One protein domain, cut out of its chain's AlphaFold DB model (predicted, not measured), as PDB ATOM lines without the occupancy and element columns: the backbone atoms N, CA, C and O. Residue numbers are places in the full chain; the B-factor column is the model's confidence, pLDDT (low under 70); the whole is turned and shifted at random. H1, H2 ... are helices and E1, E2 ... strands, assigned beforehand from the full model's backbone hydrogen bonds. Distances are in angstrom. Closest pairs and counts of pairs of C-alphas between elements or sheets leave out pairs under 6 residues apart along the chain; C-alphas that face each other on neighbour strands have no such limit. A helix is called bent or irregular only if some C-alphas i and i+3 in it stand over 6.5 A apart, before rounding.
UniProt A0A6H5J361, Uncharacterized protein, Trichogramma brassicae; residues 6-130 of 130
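Overview. This is residues 6 to 130 of the 130 residues of an uncharacterized protein of Trichogramma brassicae (UniProt A0A6H5J361). What does the model look like at first sight? A small sheet, E1, E2 and E3, makes the middle, with the long helix H1 packed along its face and running on past it, and with the shorter helix H3 by E3; the small hairpin E4 and E5 lies well away from them, at the printed part's last residues. What is it built of? The printed part has 125 residues, with three named helices and five named strands in the order H1 E1 E2 H2 H3 E3 E4 E5; the class is mixed, helices and strands, though named elements hold only 58 residues. Both sheets, E1 E2 E3 and E4 E5, are antiparallel, and the whole is loose and flat, with a radius of gyration of the C-alphas of 18.0 A and spans of 60 by 45 by 21 A.

Arrangement. How do the strands pair? In the larger sheet E2, residues 53 to 57, is the inner strand between the edge strands E1, residues 44 to 46, and E3, residues 111 to 115. The hairpin E1 and E2 has N 46 and O 55 at 2.8 A, and E2 and E3 have N 114 and O 54 at 2.8 A, both within hydrogen-bond range. In the hairpin of E4, residues 122 to 124, and E5, residues 127 to 129, N 122 and O 129 are 2.9 A apart. Which helices are on the larger sheet? H1, residues 19 to 40, is on it at a height over the sheet of 8.1 A, along the strands at 11 degrees to E2 on the local plane; its closest C-alphas to E1 are those of Val 35 and Pro 45, 6.0 A apart. H3, residues 78 to 89, is on it too, its closest C-alphas to E3 being those of Asp 78 and Phe 111, 6.5 A apart; H1 and H3 give two layers, helices on one face of a sheet. H2, residues 59 to 63, is not on it, with 3 pairs of C-alphas within 10 A. How are the helix backbones formed? Each O i to N i+4 pair is within hydrogen-bond range in H1 and H3, but 0 of 1 in H2, which has 1 of 2 O i to N i+3 pairs within range; H2 is only just irregular, C-alphas 60 and 63 being 6.8 A apart.

Along the chain. Where are the longer elements? E2 and E3 are each 13.4 A from first to last C-alpha, H1 is 31.5 A and H3 is 15.6 A. Which points serve as anchors? H1 begins at C-alpha 19 (153.632, 124.361, 117.232), and E5 ends at C-alpha 129 (136.833, 110.459, 113.123).

Size, cuts and confidence. How far does it reach? The two C-alphas farthest apart, those of Glu 6 and Ala 72, are 61.2 A apart, and the printed part has no cut. Which links are long? Those from H2 to H3, 14 residues, and from H3 to E3, 21 residues, are long; in the latter, residues 94 to 95 pair antiparallel with residues 112 to 113 of E3. Where is confidence low? The pLDDT is under 70 at residues 6 to 8, 68 to 75, 123 to 125 and 127 to 130.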
ATOM      1  N   GLU A   6     156.086 128.252 128.751       55.59
ATOM      2  CA  GLU A   6     155.564 127.353 127.717       55.59
ATOM      3  C   GLU A   6     155.049 128.123 126.484       55.59
ATOM      4  O   GLU A   6     155.381 127.773 125.352       55.59
ATOM      5  N   HIS A   7     154.392 129.276 126.681       57.47
ATOM      6  CA  HIS A   7     153.879 130.118 125.587       57.47
ATOM      7  C   HIS A   7     154.962 130.656 124.639       57.47
ATOM      8  O   HIS A   7     154.706 130.845 123.450       57.47
ATOM      9  N   ARG A   8     156.188 130.894 125.127       61.75
ATOM     10  CA  ARG A   8     157.287 131.413 124.291       61.75
ATOM     11  C   ARG A   8     157.914 130.363 123.379       61.75
ATOM     12  O   ARG A   8     158.622 130.753 122.455       61.75
ATOM     13  N   ARG A   9     157.704 129.067 123.634       71.06
ATOM     14  CA  ARG A   9     158.228 127.992 122.775       71.06
ATOM     15  C   ARG A   9     157.332 127.712 121.576       71.06
ATOM     16  O   ARG A   9     157.848 127.391 120.518       71.06
ATOM     17  N   ILE A  10     156.023 127.920 121.709       79.44
ATOM     18  CA  ILE A  10     155.007 127.626 120.680       79.44
ATOM     19  C   ILE A  10     155.337 128.281 119.326       79.44
ATOM     20  O   ILE A  10     155.118 127.666 118.284       79.44
ATOM     21  N   PHE A  11     155.908 129.489 119.344       84.62
ATOM     22  CA  PHE A  11     156.192 130.290 118.147       84.62
ATOM     23  C   PHE A  11     157.655 130.259 117.674       84.62
ATOM     24  O   PHE A  11     158.056 131.086 116.858       84.62
ATOM     25  N   ARG A  12     158.477 129.338 118.188       85.88
ATOM     26  CA  ARG A  12     159.894 129.227 117.812       85.88
ATOM     27  C   ARG A  12     160.071 128.378 116.562       85.88
ATOM     28  O   ARG A  12     160.010 127.157 116.639       85.88
ATOM     29  N   ALA A  13     160.304 129.021 115.423       83.56
ATOM     30  CA  ALA A  13     160.547 128.328 114.155       83.56
ATOM     31  C   ALA A  13     161.862 127.518 114.141       83.56
ATOM     32  O   ALA A  13     162.013 126.600 113.346       83.56
ATOM     33  N   ASP A  14     162.809 127.849 115.022       88.06
ATOM     34  CA  ASP A  14     164.068 127.126 115.230       88.06
ATOM     35  C   ASP A  14     163.916 125.879 116.118       88.06
ATOM     36  O   ASP A  14     164.794 125.017 116.136       88.06
ATOM     37  N   ASP A  15     162.799 125.755 116.840       90.19
ATOM     38  CA  ASP A  15     162.488 124.598 117.674       90.19
ATOM     39  C   ASP A  15     161.604 123.612 116.886       90.19
ATOM     40  O   ASP A  15     160.448 123.936 116.595       90.19
ATOM     41  N   PRO A  16     162.084 122.399 116.548       87.62
ATOM     42  CA  PRO A  16     161.309 121.425 115.774       87.62
ATOM     43  C   PRO A  16     160.096 120.874 116.537       87.62
ATOM     44  O   PRO A  16     159.196 120.293 115.936       87.62
ATOM     45  N   THR A  17     160.054 121.049 117.859       87.44
ATOM     46  CA  THR A  17     158.945 120.606 118.711       87.44
ATOM     47  C   THR A  17     157.871 121.677 118.888       87.44
ATOM     48  O   THR A  17     156.787 121.374 119.395       87.44
ATOM     49  N   SER A  18     158.138 122.913 118.446       92.06
ATOM     50  CA  SER A  18     157.181 124.009 118.532       92.06
ATOM     51  C   SER A  18     155.955 123.761 117.659       92.06
ATOM     52  O   SER A  18     155.992 123.042 116.657       92.06
ATOM     53  N   TYR A  19     154.851 124.406 118.026       90.00
ATOM     54  CA  TYR A  19     153.632 124.361 117.232       90.00
ATOM     55  C   TYR A  19     153.862 124.897 115.817       90.00
ATOM     56  O   TYR A  19     153.427 124.268 114.861       90.00
ATOM     57  N   VAL A  20     154.572 126.022 115.667       91.25
ATOM     58  CA  VAL A  20     154.812 126.636 114.350       91.25
ATOM     59  C   VAL A  20     155.598 125.704 113.431       91.25
ATOM     60  O   VAL A  20     155.191 125.516 112.287       91.25
ATOM     61  N   SER A  21     156.670 125.079 113.925       91.50
ATOM     62  CA  SER A  21     157.486 124.158 113.126       91.50
ATOM     63  C   SER A  21     156.706 122.904 112.735       91.50
ATOM     64  O   SER A  21     156.707 122.505 111.570       91.50
ATOM     65  N   ARG A  22     155.976 122.310 113.687       92.00
ATOM     66  CA  ARG A  22     155.142 121.126 113.436       92.00
ATOM     67  C   ARG A  22     154.010 121.420 112.455       92.00
ATOM     68  O   ARG A  22     153.805 120.654 111.521       92.00
ATOM     69  N   TYR A  23     153.312 122.537 112.641       92.31
ATOM     70  CA  TYR A  23     152.198 122.938 111.786       92.31
ATOM     71  C   TYR A  23     152.662 123.296 110.371       92.31
ATOM     72  O   TYR A  23     151.997 122.942 109.402       92.31
ATOM     73  N   ALA A  24     153.826 123.938 110.225       93.19
ATOM     74  CA  ALA A  24     154.422 124.184 108.914       93.19
ATOM     75  C   ALA A  24     154.727 122.871 108.174       93.19
ATOM     76  O   ALA A  24     154.398 122.749 106.995       93.19
ATOM     77  N   HIS A  25     155.288 121.874 108.870       93.12
ATOM     78  CA  HIS A  25     155.556 120.556 108.289       93.12
ATOM     79  C   HIS A  25     154.266 119.829 107.874       93.12
ATOM     80  O   HIS A  25     154.175 119.302 106.767       93.12
ATOM     81  N   GLU A  26     153.241 119.855 108.725       93.38
ATOM     82  CA  GLU A  26     151.927 119.277 108.426       93.38
ATOM     83  C   GLU A  26     151.260 119.958 107.219       93.38
ATOM     84  O   GLU A  26     150.755 119.290 106.314       93.38
ATOM     85  N   LEU A  27     151.283 121.295 107.162       95.19
ATOM     86  CA  LEU A  27     150.749 122.041 106.024       95.19
ATOM     87  C   LEU A  27     151.506 121.743 104.735       95.19
ATOM     88  O   LEU A  27     150.874 121.683 103.684       95.19
ATOM     89  N   GLN A  28     152.822 121.530 104.791       96.38
ATOM     90  CA  GLN A  28     153.602 121.160 103.614       96.38
ATOM     91  C   GLN A  28     153.156 119.804 103.050       96.38
ATOM     92  O   GLN A  28     152.911 119.696 101.853       96.38
ATOM     93  N   GLN A  29     152.932 118.800 103.902       95.56
ATOM     94  CA  GLN A  29     152.408 117.500 103.463       95.56
ATOM     95  C   GLN A  29     151.016 117.628 102.822       95.56
ATOM     96  O   GLN A  29     150.752 117.055 101.762       95.56
ATOM     97  N   LYS A  30     150.126 118.427 103.428       96.06
ATOM     98  CA  LYS A  30     148.783 118.704 102.885       96.06
ATOM     99  C   LYS A  30     148.835 119.477 101.568       96.06
ATOM    100  O   LYS A  30     148.040 119.203 100.670       96.06
ATOM    101  N   ARG A  31     149.771 120.421 101.438       97.56
ATOM    102  CA  ARG A  31     150.035 121.161 100.200       97.56
ATOM    103  C   ARG A  31     150.441 120.204  99.087       97.56
ATOM    104  O   ARG A  31     149.845 120.265  98.018       97.56
ATOM    105  N   ASP A  32     151.411 119.332  99.338       97.44
ATOM    106  CA  ASP A  32     151.955 118.420  98.327       97.44
ATOM    107  C   ASP A  32     150.875 117.453  97.825       97.44
ATOM    108  O   ASP A  32     150.711 117.263  96.618       97.44
ATOM    109  N   PHE A  33     150.057 116.927  98.744       96.31
ATOM    110  CA  PHE A  33     148.879 116.135  98.395       96.31
ATOM    111  C   PHE A  33     147.879 116.925  97.539       96.31
ATOM    112  O   PHE A  33     147.414 116.430  96.514       96.31
ATOM    113  N   ALA A  34     147.552 118.159  97.933       96.44
ATOM    114  CA  ALA A  34     146.601 118.987  97.203       96.44
ATOM    115  C   ALA A  34     147.109 119.362  95.801       96.44
ATOM    116  O   ALA A  34     146.327 119.329  94.854       96.44
ATOM    117  N   VAL A  35     148.403 119.660  95.637       98.06
ATOM    118  CA  VAL A  35     149.020 119.889  94.320       98.06
ATOM    119  C   VAL A  35     148.852 118.652  93.441       98.06
ATOM    120  O   VAL A  35     148.304 118.763  92.348       98.06
ATOM    121  N   ALA A  36     149.230 117.469  93.935       97.94
ATOM    122  CA  ALA A  36     149.100 116.225  93.179       97.94
ATOM    123  C   ALA A  36     147.640 115.924  92.795       97.94
ATOM    124  O   ALA A  36     147.357 115.598  91.642       97.94
ATOM    125  N   LEU A  37     146.705 116.086  93.736       96.12
ATOM    126  CA  LEU A  37     145.277 115.871  93.506       96.12
ATOM    127  C   LEU A  37     144.726 116.803  92.420       96.12
ATOM    128  O   LEU A  37     144.019 116.350  91.524       96.12
ATOM    129  N   LEU A  38     145.054 118.095  92.486       96.69
ATOM    130  CA  LEU A  38     144.586 119.088  91.517       96.69
ATOM    131  C   LEU A  38     145.163 118.832  90.123       96.69
ATOM    132  O   LEU A  38     144.436 118.946  89.138       96.69
ATOM    133  N   THR A  39     146.431 118.423  90.038       97.31
ATOM    134  CA  THR A  39     147.047 118.004  88.774       97.31
ATOM    135  C   THR A  39     146.338 116.787  88.178       97.31
ATOM    136  O   THR A  39     146.006 116.798  86.995       97.31
ATOM    137  N   VAL A  40     146.043 115.759  88.982       96.94
ATOM    138  CA  VAL A  40     145.294 114.571  88.527       96.94
ATOM    139  C   VAL A  40     143.872 114.933  88.092       96.94
ATOM    140  O   VAL A  40     143.367 114.375  87.124       96.94
ATOM    141  N   ALA A  41     143.245 115.901  88.761       93.75
ATOM    142  CA  ALA A  41     141.927 116.413  88.403       93.75
ATOM    143  C   ALA A  41     141.915 117.260  87.115       93.75
ATOM    144  O   ALA A  41     140.856 117.761  86.751       93.75
ATOM    145  N   GLY A  42     143.055 117.440  86.435       94.75
ATOM    146  CA  GLY A  42     143.154 118.184  85.175       94.75
ATOM    147  C   GLY A  42     143.285 119.700  85.341       94.75
ATOM    148  O   GLY A  42     143.114 120.439  84.374       94.75
ATOM    149  N   MET A  43     143.580 120.179  86.552       95.88
ATOM    150  CA  MET A  43     143.887 121.586  86.811       95.88
ATOM    151  C   MET A  43     145.397 121.843  86.778       95.88
ATOM    152  O   MET A  43     146.212 120.933  86.935       95.88
ATOM    153  N   LEU A  44     145.781 123.115  86.648       97.50
ATOM    154  CA  LEU A  44     147.175 123.559  86.732       97.50
ATOM    155  C   LEU A  44     147.392 124.334  88.045       97.50
ATOM    156  O   LEU A  44     147.120 125.540  88.095       97.50
ATOM    157  N   PRO A  45     147.818 123.666  89.137       98.00
ATOM    158  CA  PRO A  45     148.078 124.322  90.413       98.00
ATOM    159  C   PRO A  45     149.347 125.183  90.367       98.00
ATOM    160  O   PRO A  45     150.374 124.792  89.818       98.00
ATOM    161  N   VAL A  46     149.288 126.347  91.008       97.75
ATOM    162  CA  VAL A  46     150.447 127.186  91.321       97.75
ATOM    163  C   VAL A  46     150.959 126.757  92.691       97.75
ATOM    164  O   VAL A  46     150.309 127.037  93.701       97.75
ATOM    165  N   GLU A  47     152.096 126.061  92.729       96.31
ATOM    166  CA  GLU A  47     152.667 125.558  93.982       96.31
ATOM    167  C   GLU A  47     152.985 126.723  94.938       96.31
ATOM    168  O   GLU A  47     153.812 127.585  94.619       96.31
ATOM    169  N   PRO A  48     152.343 126.786  96.119       96.69
ATOM    170  CA  PRO A  48     152.576 127.871  97.049       96.69
ATOM    171  C   PRO A  48     153.858 127.619  97.844       96.69
ATOM    172  O   PRO A  48     154.119 126.520  98.342       96.69
ATOM    173  N   GLN A  49     154.634 128.681  98.031       96.12
ATOM    174  CA  GLN A  49     155.834 128.651  98.870       96.12
ATOM    175  C   GLN A  49     155.503 128.709 100.369       96.12
ATOM    176  O   GLN A  49     156.314 128.302 101.194       96.12
ATOM    177  N   ALA A  50     154.326 129.231 100.728       93.31
ATOM    178  CA  ALA A  50     153.871 129.383 102.106       93.31
ATOM    179  C   ALA A  50     152.341 129.527 102.184       93.31
ATOM    180  O   ALA A  50     151.652 129.685 101.174       93.31
ATOM    181  N   GLY A  51     151.818 129.538 103.412       94.44
ATOM    182  CA  GLY A  51     150.395 129.704 103.689       94.44
ATOM    183  C   GLY A  51     149.612 128.401 103.553       94.44
ATOM    184  O   GLY A  51     150.174 127.313 103.596       94.44
ATOM    185  N   HIS A  52     148.293 128.525 103.433       96.06
ATOM    186  CA  HIS A  52     147.361 127.391 103.427       96.06
ATOM    187  C   HIS A  52     146.408 127.402 102.219       96.06
ATOM    188  O   HIS A  52     145.349 126.769 102.253       96.06
ATOM    189  N   CYS A  53     146.747 128.163 101.176       97.25
ATOM    190  CA  CYS A  53     145.934 128.300  99.972       97.25
ATOM    191  C   CYS A  53     146.726 127.938  98.712       97.25
ATOM    192  O   CYS A  53     147.903 128.270  98.612       97.25
ATOM    193  N   ILE A  54     146.057 127.312  97.741       97.81
ATOM    194  CA  ILE A  54     146.593 127.014  96.403       97.81
ATOM    195  C   ILE A  54     145.705 127.707  95.379       97.81
ATOM    196  O   ILE A  54     144.478 127.642  95.477       97.81
ATOM    197  N   LEU A  55     146.321 128.364  94.399       98.19
ATOM    198  CA  LEU A  55     145.626 128.803  93.194       98.19
ATOM    199  C   LEU A  55     145.711 127.688  92.163       98.19
ATOM    200  O   LEU A  55     146.787 127.134  91.964       98.19
ATOM    201  N   ALA A  56     144.609 127.373  91.499       98.00
ATOM    202  CA  ALA A  56     144.602 126.388  90.429       98.00
ATOM    203  C   ALA A  56     143.870 126.944  89.218       98.00
ATOM    204  O   ALA A  56     142.747 127.442  89.343       98.00
ATOM    205  N   ASN A  57     144.531 126.880  88.063       97.06
ATOM    206  CA  ASN A  57     143.891 127.190  86.802       97.06
ATOM    207  C   ASN A  57     143.002 126.008  86.398       97.06
ATOM    208  O   ASN A  57     143.475 124.872  86.344       97.06
ATOM    209  N   TRP A  58     141.729 126.283  86.138       95.19
ATOM    210  CA  TRP A  58     140.719 125.272  85.838       95.19
ATOM    211  C   TRP A  58     140.297 125.267  84.364       95.19
ATOM    212  O   TRP A  58     139.497 124.422  83.971       95.19
ATOM    213  N   THR A  59     140.819 126.168  83.523       92.25
ATOM    214  CA  THR A  59     140.304 126.371  82.158       92.25
ATOM    215  C   THR A  59     140.510 125.163  81.249       92.25
ATOM    216  O   THR A  59     139.750 124.991  80.305       92.25
ATOM    217  N   SER A  60     141.480 124.290  81.541       91.00
ATOM    218  CA  SER A  60     141.660 123.008  80.839       91.00
ATOM    219  C   SER A  60     140.472 122.053  80.995       91.00
ATOM    220  O   SER A  60     140.328 121.124  80.209       91.00
ATOM    221  N   LEU A  61     139.601 122.281  81.982       90.38
ATOM    222  CA  LEU A  61     138.396 121.481  82.193       90.38
ATOM    223  C   LEU A  61     137.229 121.908  81.304       90.38
ATOM    224  O   LEU A  61     136.266 121.161  81.201       90.38
ATOM    225  N   LEU A  62     137.296 123.073  80.650       86.31
ATOM    226  CA  LEU A  62     136.198 123.604  79.832       86.31
ATOM    227  C   LEU A  62     135.762 122.667  78.699       86.31
ATOM    228  O   LEU A  62     134.615 122.729  78.275       86.31
ATOM    229  N   GLU A  63     136.651 121.795  78.225       81.19
ATOM    230  CA  GLU A  63     136.333 120.799  77.196       81.19
ATOM    231  C   GLU A  63     135.609 119.564  77.754       81.19
ATOM    232  O   GLU A  63     135.012 118.805  76.995       81.19
ATOM    233  N   THR A  64     135.669 119.335  79.070       81.44
ATOM    234  CA  THR A  64     135.164 118.117  79.719       81.44
ATOM    235  C   THR A  64     133.967 118.358  80.633       81.44
ATOM    236  O   THR A  64     133.257 117.405  80.956       81.44
ATOM    237  N   ILE A  65     133.723 119.603  81.053       80.38
ATOM    238  CA  ILE A  65     132.627 119.951  81.961       80.38
ATOM    239  C   ILE A  65     131.522 120.723  81.240       80.38
ATOM    240  O   ILE A  65     131.757 121.728  80.578       80.38
ATOM    241  N   GLU A  66     130.283 120.283  81.438       76.00
ATOM    242  CA  GLU A  66     129.098 120.995  80.962       76.00
ATOM    243  C   GLU A  66     128.648 122.013  82.014       76.00
ATOM    244  O   GLU A  66     128.039 121.676  83.041       76.00
ATOM    245  N   LEU A  67     128.955 123.283  81.761       70.75
ATOM    246  CA  LEU A  67     128.568 124.419  82.596       70.75
ATOM    247  C   LEU A  67     127.211 124.994  82.150       70.75
ATOM    248  O   LEU A  67     127.097 126.179  81.866       70.75
ATOM    249  N   GLY A  68     126.174 124.148  82.107       62.72
ATOM    250  CA  GLY A  68     124.795 124.540  81.758       62.72
ATOM    251  C   GLY A  68     124.636 125.158  80.360       62.72
ATOM    252  O   GLY A  68     125.553 125.078  79.547       62.72
ATOM    253  N   ASP A  69     123.481 125.788  80.098       52.94
ATOM    254  CA  ASP A  69     123.156 126.519  78.851       52.94
ATOM    255  C   ASP A  69     123.977 127.822  78.697       52.94
ATOM    256  O   ASP A  69     123.454 128.887  78.364       52.94
ATOM    257  N   ALA A  70     125.283 127.775  78.963       51.28
ATOM    258  CA  ALA A  70     126.223 128.795  78.520       51.28
ATOM    259  C   ALA A  70     126.463 128.603  77.015       51.28
ATOM    260  O   ALA A  70     127.551 128.249  76.563       51.28
ATOM    261  N   ASP A  71     125.392 128.788  76.247       42.41
ATOM    262  CA  ASP A  71     125.418 128.861  74.799       42.41
ATOM    263  C   ASP A  71     126.310 130.043  74.409       42.41
ATOM    264  O   ASP A  71     126.022 131.197  74.729       42.41
ATOM    265  N   ALA A  72     127.399 129.715  73.721       47.28
ATOM    266  CA  ALA A  72     128.328 130.616  73.062       47.28
ATOM    267  C   ALA A  72     129.107 131.612  73.953       47.28
ATOM    268  O   ALA A  72     128.580 132.494  74.627       47.28
ATOM    269  N   ASP A  73     130.426 131.575  73.747       46.44
ATOM    270  CA  ASP A  73     131.299 132.751  73.793       46.44
ATOM    271  C   ASP A  73     131.870 133.121  75.173       46.44
ATOM    272  O   ASP A  73     131.318 133.951  75.884       46.44
ATOM    273  N   TYR A  74     133.026 132.539  75.537       49.91
ATOM    274  CA  TYR A  74     134.078 133.125  76.403       49.91
ATOM    275  C   TYR A  74     133.690 133.748  77.772       49.91
ATOM    276  O   TYR A  74     134.529 134.368  78.433       49.91
ATOM    277  N   ARG A  75     132.448 133.598  78.233       61.19
ATOM    278  CA  ARG A  75     131.890 134.301  79.397       61.19
ATOM    279  C   ARG A  75     131.902 133.499  80.678       61.19
ATOM    280  O   ARG A  75     131.591 134.085  81.708       61.19
ATOM    281  N   ILE A  76     132.312 132.235  80.627       74.94
ATOM    282  CA  ILE A  76     132.397 131.402  81.819       74.94
ATOM    283  C   ILE A  76     133.403 132.032  82.787       74.94
ATOM    284  O   ILE A  76     134.609 132.108  82.543       74.94
ATOM    285  N   THR A  77     132.864 132.522  83.887       87.62
ATOM    286  CA  THR A  77     133.576 133.119  85.003       87.62
ATOM    287  C   THR A  77     133.982 132.046  86.007       87.62
ATOM    288  O   THR A  77     133.362 130.989  86.127       87.62
ATOM    289  N   ASP A  78     134.994 132.352  86.811       92.44
ATOM    290  CA  ASP A  78     135.321 131.553  87.990       92.44
ATOM    291  C   ASP A  78     134.136 131.446  88.962       92.44
ATOM    292  O   ASP A  78     134.001 130.425  89.629       92.44
ATOM    293  N   TRP A  79     133.237 132.436  89.010       92.50
ATOM    294  CA  TRP A  79     131.982 132.367  89.769       92.50
ATOM    295  C   TRP A  79     131.052 131.237  89.317       92.50
ATOM    296  O   TRP A  79     130.506 130.510  90.149       92.50
ATOM    297  N   GLU A  80     130.862 131.078  88.010       90.31
ATOM    298  CA  GLU A  80     130.039 129.997  87.460       90.31
ATOM    299  C   GLU A  80     130.698 128.643  87.695       90.31
ATOM    300  O   GLU A  80     130.027 127.702  88.119       90.31
ATOM    301  N   PHE A  81     132.020 128.573  87.529       91.56
ATOM    302  CA  PHE A  81     132.781 127.367  87.816       91.56
ATOM    303  C   PHE A  81     132.666 126.943  89.290       91.56
ATOM    304  O   PHE A  81     132.312 125.795  89.563       91.56
ATOM    305  N   VAL A  82     132.879 127.845  90.262       94.19
ATOM    306  CA  VAL A  82     132.751 127.482  91.690       94.19
ATOM    307  C   VAL A  82     131.318 127.115  92.066       94.19
ATOM    308  O   VAL A  82     131.113 126.215  92.880       94.19
ATOM    309  N   ARG A  83     130.316 127.769  91.462       91.69
ATOM    310  CA  ARG A  83     128.904 127.433  91.678       91.69
ATOM    311  C   ARG A  83     128.597 126.031  91.166       91.69
ATOM    312  O   ARG A  83     127.976 125.251  91.886       91.69
ATOM    313  N   TRP A  84     129.037 125.711  89.956       90.75
ATOM    314  CA  TRP A  84     128.874 124.384  89.374       90.75
ATOM    315  C   TRP A  84     129.574 123.319  90.216       90.75
ATOM    316  O   TRP A  84     128.962 122.305  90.541       90.75
ATOM    317  N   LEU A  85     130.810 123.577  90.650       92.19
ATOM    318  CA  LEU A  85     131.586 122.641  91.459       92.19
ATOM    319  C   LEU A  85     130.902 122.350  92.802       92.19
ATOM    320  O   LEU A  85     130.814 121.195  93.223       92.19
ATOM    321  N   ALA A  86     130.347 123.382  93.440       93.25
ATOM    322  CA  ALA A  86     129.584 123.235  94.671       93.25
ATOM    323  C   ALA A  86     128.292 122.431  94.454       93.25
ATOM    324  O   ALA A  86     127.969 121.563  95.259       93.25
ATOM    325  N   GLN A  87     127.566 122.682  93.363       90.50
ATOM    326  CA  GLN A  87     126.304 121.996  93.068       90.50
ATOM    327  C   GLN A  87     126.494 120.545  92.613       90.50
ATOM    328  O   GLN A  87     125.675 119.692  92.942       90.50
ATOM    329  N   ARG A  88     127.549 120.260  91.843       90.44
ATOM    330  CA  ARG A  88     127.796 118.939  91.249       90.44
ATOM    331  C   ARG A  88     128.624 118.032  92.145       90.44
ATOM    332  O   ARG A  88     128.323 116.847  92.228       90.44
ATOM    333  N   LEU A  89     129.658 118.575  92.786       90.25
ATOM    334  CA  LEU A  89     130.636 117.799  93.553       90.25
ATOM    335  C   LEU A  89     130.621 118.121  95.052       90.25
ATOM    336  O   LEU A  89     131.358 117.499  95.809       90.25
ATOM    337  N   GLY A  90     129.821 119.094  95.500       92.75
ATOM    338  CA  GLY A  90     129.797 119.505  96.907       92.75
ATOM    339  C   GLY A  90     131.062 120.243  97.357       92.75
ATOM    340  O   GLY A  90     131.290 120.395  98.556       92.75
ATOM    341  N   VAL A  91     131.900 120.707  96.421       92.75
ATOM    342  CA  VAL A  91     133.169 121.378  96.732       92.75
ATOM    343  C   VAL A  91     133.005 122.890  96.596       92.75
ATOM    344  O   VAL A  91     132.865 123.420  95.497       92.75
ATOM    345  N   ALA A  92     133.046 123.594  97.727       93.50
ATOM    346  CA  ALA A  92     132.971 125.052  97.775       93.50
ATOM    347  C   ALA A  92     134.367 125.689  97.723       93.50
ATOM    348  O   ALA A  92     135.233 125.370  98.542       93.50
ATOM    349  N   LEU A  93     134.561 126.627  96.794       94.44
ATOM    350  CA  LEU A  93     135.827 127.325  96.556       94.44
ATOM    351  C   LEU A  93     135.620 128.830  96.425       94.44
ATOM    352  O   LEU A  93     134.505 129.302  96.216       94.44
ATOM    353  N   MET A  94     136.723 129.574  96.509       96.06
ATOM    354  CA  MET A  94     136.717 131.014  96.268       96.06
ATOM    355  C   MET A  94     137.149 131.319  94.826       96.06
ATOM    356  O   MET A  94     138.246 130.894  94.442       96.06
ATOM    357  N   PRO A  95     136.349 132.073  94.049       96.69
ATOM    358  CA  PRO A  95     136.786 132.607  92.763       96.69
ATOM    359  C   PRO A  95     137.956 133.577  92.976       96.69
ATOM    360  O   PRO A  95     137.967 134.329  93.953       96.69
ATOM    361  N   LEU A  96     138.979 133.551  92.118       97.00
ATOM    362  CA  LEU A  96     140.138 134.434  92.284       97.00
ATOM    363  C   LEU A  96     139.833 135.875  91.838       97.00
ATOM    364  O   LEU A  96     140.399 136.825  92.382       97.00
ATOM    365  N   SER A  97     138.911 136.060  90.892       95.88
ATOM    366  CA  SER A  97     138.493 137.361  90.364       95.88
ATOM    367  C   SER A  97     137.983 138.314  91.448       95.88
ATOM    368  O   SER A  97     138.175 139.520  91.324       95.88
ATOM    369  N   THR A  98     137.444 137.800  92.561       96.06
ATOM    370  CA  THR A  98     136.965 138.618  93.691       96.06
ATOM    371  C   THR A  98     138.067 139.382  94.414       96.06
ATOM    372  O   THR A  98     137.779 140.303  95.170       96.06
ATOM    373  N   PHE A  99     139.329 138.986  94.228       96.69
ATOM    374  CA  PHE A  99     140.489 139.659  94.813       96.69
ATOM    375  C   PHE A  99     141.076 140.738  93.891       96.69
ATOM    376  O   PHE A  99     142.061 141.381  94.252       96.69
ATOM    377  N   TYR A 100     140.477 140.956  92.718       96.44
ATOM    378  CA  TYR A 100     140.854 142.001  91.773       96.44
ATOM    379  C   TYR A 100     139.796 143.105  91.726       96.44
ATOM    380  O   TYR A 100     138.619 142.886  92.000       96.44
ATOM    381  N   SER A 101     140.219 144.312  91.342       96.69
ATOM    382  CA  SER A 101     139.281 145.383  90.996       96.69
ATOM    383  C   SER A 101     138.487 145.023  89.741       96.69
ATOM    384  O   SER A 101     138.962 144.248  88.912       96.69
ATOM    385  N   ASP A 102     137.327 145.651  89.544       92.38
ATOM    386  CA  ASP A 102     136.443 145.383  88.397       92.38
ATOM    387  C   ASP A 102     137.155 145.462  87.040       92.38
ATOM    388  O   ASP A 102     136.889 144.667  86.143       92.38
ATOM    389  N   LYS A 103     138.128 146.373  86.903       95.38
ATOM    390  CA  LYS A 103     138.929 146.542  85.678       95.38
ATOM    391  C   LYS A 103     139.929 145.409  85.417       95.38
ATOM    392  O   LYS A 103     140.451 145.329  84.310       95.38
ATOM    393  N   ASN A 104     140.236 144.596  86.427       95.31
ATOM    394  CA  ASN A 104     141.296 143.586  86.419       95.31
ATOM    395  C   ASN A 104     140.790 142.163  86.717       95.31
ATOM    396  O   ASN A 104     141.598 141.236  86.770       95.31
ATOM    397  N   GLN A 105     139.479 141.960  86.896       92.00
ATOM    398  CA  GLN A 105     138.890 140.652  87.217       92.00
ATOM    399  C   GLN A 105     139.276 139.553  86.219       92.00
ATOM    400  O   GLN A 105     139.425 138.396  86.609       92.00
ATOM    401  N   GLN A 106     139.491 139.908  84.949       91.00
ATOM    402  CA  GLN A 106     139.917 138.989  83.894       91.00
ATOM    403  C   GLN A 106     141.209 138.229  84.219       91.00
ATOM    404  O   GLN A 106     141.362 137.104  83.756       91.00
ATOM    405  N   ILE A 107     142.100 138.790  85.046       93.25
ATOM    406  CA  ILE A 107     143.343 138.124  85.471       93.25
ATOM    407  C   ILE A 107     143.023 136.881  86.317       93.25
ATOM    408  O   ILE A 107     143.680 135.853  86.186       93.25
ATOM    409  N   GLY A 108     141.997 136.969  87.169       93.25
ATOM    410  CA  GLY A 108     141.603 135.899  88.084       93.25
ATOM    411  C   GLY A 108     140.605 134.895  87.507       93.25
ATOM    412  O   GLY A 108     140.486 133.809  88.056       93.25
ATOM    413  N   ARG A 109     139.914 135.207  86.402       92.25
ATOM    414  CA  ARG A 109     138.792 134.390  85.889       92.25
ATOM    415  C   ARG A 109     139.136 132.930  85.624       92.25
ATOM    416  O   ARG A 109     138.288 132.075  85.824       92.25
ATOM    417  N   GLY A 110     140.356 132.638  85.187       93.50
ATOM    418  CA  GLY A 110     140.786 131.263  84.925       93.50
ATOM    419  C   GLY A 110     141.187 130.478  86.173       93.50
ATOM    420  O   GLY A 110     141.607 129.334  86.048       93.50
ATOM    421  N   PHE A 111     141.106 131.076  87.364       97.00
ATOM    422  CA  PHE A 111     141.662 130.523  88.591       97.00
ATOM    423  C   PHE A 111     140.640 130.453  89.722       97.00
ATOM    424  O   PHE A 111     139.771 131.307  89.885       97.00
ATOM    425  N   VAL A 112     140.822 129.452  90.576       97.12
ATOM    426  CA  VAL A 112     140.136 129.323  91.863       97.12
ATOM    427  C   VAL A 112     141.145 129.146  92.989       97.12
ATOM    428  O   VAL A 112     142.253 128.647  92.778       97.12
ATOM    429  N   ARG A 113     140.762 129.551  94.201       97.88
ATOM    430  CA  ARG A 113     141.580 129.426  95.410       97.88
ATOM    431  C   ARG A 113     141.056 128.310  96.315       97.88
ATOM    432  O   ARG A 113     140.001 128.450  96.937       97.88
ATOM    433  N   PHE A 114     141.845 127.249  96.451       96.69
ATOM    434  CA  PHE A 114     141.636 126.146  97.389       96.69
ATOM    435  C   PHE A 114     142.277 126.450  98.742       96.69
ATOM    436  O   PHE A 114     143.324 127.088  98.792       96.69
ATOM    437  N   CYS A 115     141.683 125.955  99.831       96.69
ATOM    438  CA  CYS A 115     142.303 125.934 101.158       96.69
ATOM    439  C   CYS A 115     142.590 124.484 101.556       96.69
ATOM    440  O   CYS A 115     141.661 123.679 101.623       96.69
ATOM    441  N   PHE A 116     143.854 124.172 101.840       95.25
ATOM    442  CA  PHE A 116     144.302 122.819 102.192       95.25
ATOM    443  C   PHE A 116     144.564 122.630 103.694       95.25
ATOM    444  O   PHE A 116     144.891 121.529 104.125       95.25
ATOM    445  N   ALA A 117     144.372 123.668 104.518       94.62
ATOM    446  CA  ALA A 117     144.320 123.532 105.978       94.62
ATOM    447  C   ALA A 117     142.989 122.884 106.401       94.62
ATOM    448  O   ALA A 117     142.087 123.537 106.924       94.62
ATOM    449  N   LYS A 118     142.847 121.595 106.094       90.75
ATOM    450  CA  LYS A 118     141.695 120.755 106.427       90.75
ATOM    451  C   LYS A 118     142.135 119.621 107.343       90.75
ATOM    452  O   LYS A 118     143.299 119.218 107.307       90.75
ATOM    453  N   VAL A 119     141.224 119.142 108.181       86.38
ATOM    454  CA  VAL A 119     141.444 117.936 108.989       86.38
ATOM    455  C   VAL A 119     141.477 116.708 108.083       86.38
ATOM    456  O   VAL A 119     140.812 116.683 107.043       86.38
ATOM    457  N   VAL A 120     142.283 115.714 108.448       73.50
ATOM    458  CA  VAL A 120     142.241 114.402 107.803       73.50
ATOM    459  C   VAL A 120     141.169 113.617 108.529       73.50
ATOM    460  O   VAL A 120     141.267 113.421 109.729       73.50
ATOM    461  N   ILE A 121     140.138 113.205 107.806       71.94
ATOM    462  CA  ILE A 121     139.082 112.387 108.384       71.94
ATOM    463  C   ILE A 121     139.425 110.935 108.074       71.94
ATOM    464  O   ILE A 121     139.452 110.529 106.910       71.94
ATOM    465  N   HIS A 122     139.698 110.153 109.112       71.75
ATOM    466  CA  HIS A 122     139.871 108.716 108.982       71.75
ATOM    467  C   HIS A 122     138.498 108.058 109.027       71.75
ATOM    468  O   HIS A 122     137.830 108.069 110.059       71.75
ATOM    469  N   CYS A 123     138.075 107.494 107.898       66.38
ATOM    470  CA  CYS A 123     136.834 106.740 107.822       66.38
ATOM    471  C   CYS A 123     137.132 105.233 107.815       66.38
ATOM    472  O   CYS A 123     137.784 104.735 106.899       66.38
ATOM    473  N   TYR A 124     136.639 104.522 108.830       62.47
ATOM    474  CA  TYR A 124     136.652 103.061 108.952       62.47
ATOM    475  C   TYR A 124     135.225 102.569 109.204       62.47
ATOM    476  O   TYR A 124     134.520 103.116 110.052       62.47
ATOM    477  N   ASP A 125     134.785 101.557 108.451       66.62
ATOM    478  CA  ASP A 125     133.474 100.901 108.598       66.62
ATOM    479  C   ASP A 125     132.279 101.871 108.707       66.62
ATOM    480  O   ASP A 125     131.366 101.699 109.512       66.62
ATOM    481  N   GLY A 126     132.289 102.933 107.894       72.19
ATOM    482  CA  GLY A 126     131.221 103.941 107.862       72.19
ATOM    483  C   GLY A 126     131.236 104.939 109.027       72.19
ATOM    484  O   GLY A 126     130.402 105.842 109.060       72.19
ATOM    485  N   THR A 127     132.193 104.827 109.948       60.91
ATOM    486  CA  THR A 127     132.456 105.820 110.994       60.91
ATOM    487  C   THR A 127     133.670 106.660 110.634       60.91
ATOM    488  O   THR A 127     134.697 106.131 110.217       60.91
ATOM    489  N   CYS A 128     133.538 107.975 110.764       67.88
ATOM    490  CA  CYS A 128     134.569 108.939 110.408       67.88
ATOM    491  C   CYS A 128     134.972 109.720 111.662       67.88
ATOM    492  O   CYS A 128     134.111 110.314 112.313       67.88
ATOM    493  N   SER A 129     136.260 109.710 111.999       61.72
ATOM    494  CA  SER A 129     136.833 110.459 113.123       61.72
ATOM    495  C   SER A 129     137.967 111.372 112.657       61.72
ATOM    496  O   SER A 129     138.668 111.045 111.695       61.72
ATOM    497  N   GLU A 130     138.115 112.513 113.336       52.53
ATOM    498  CA  GLU A 130     139.260 113.431 113.193       52.53
ATOM    499  C   GLU A 130     140.541 112.873 113.825       52.53
ATOM    500  O   GLU A 130     140.434 112.113 114.818       52.53
TER     501      GLU A 130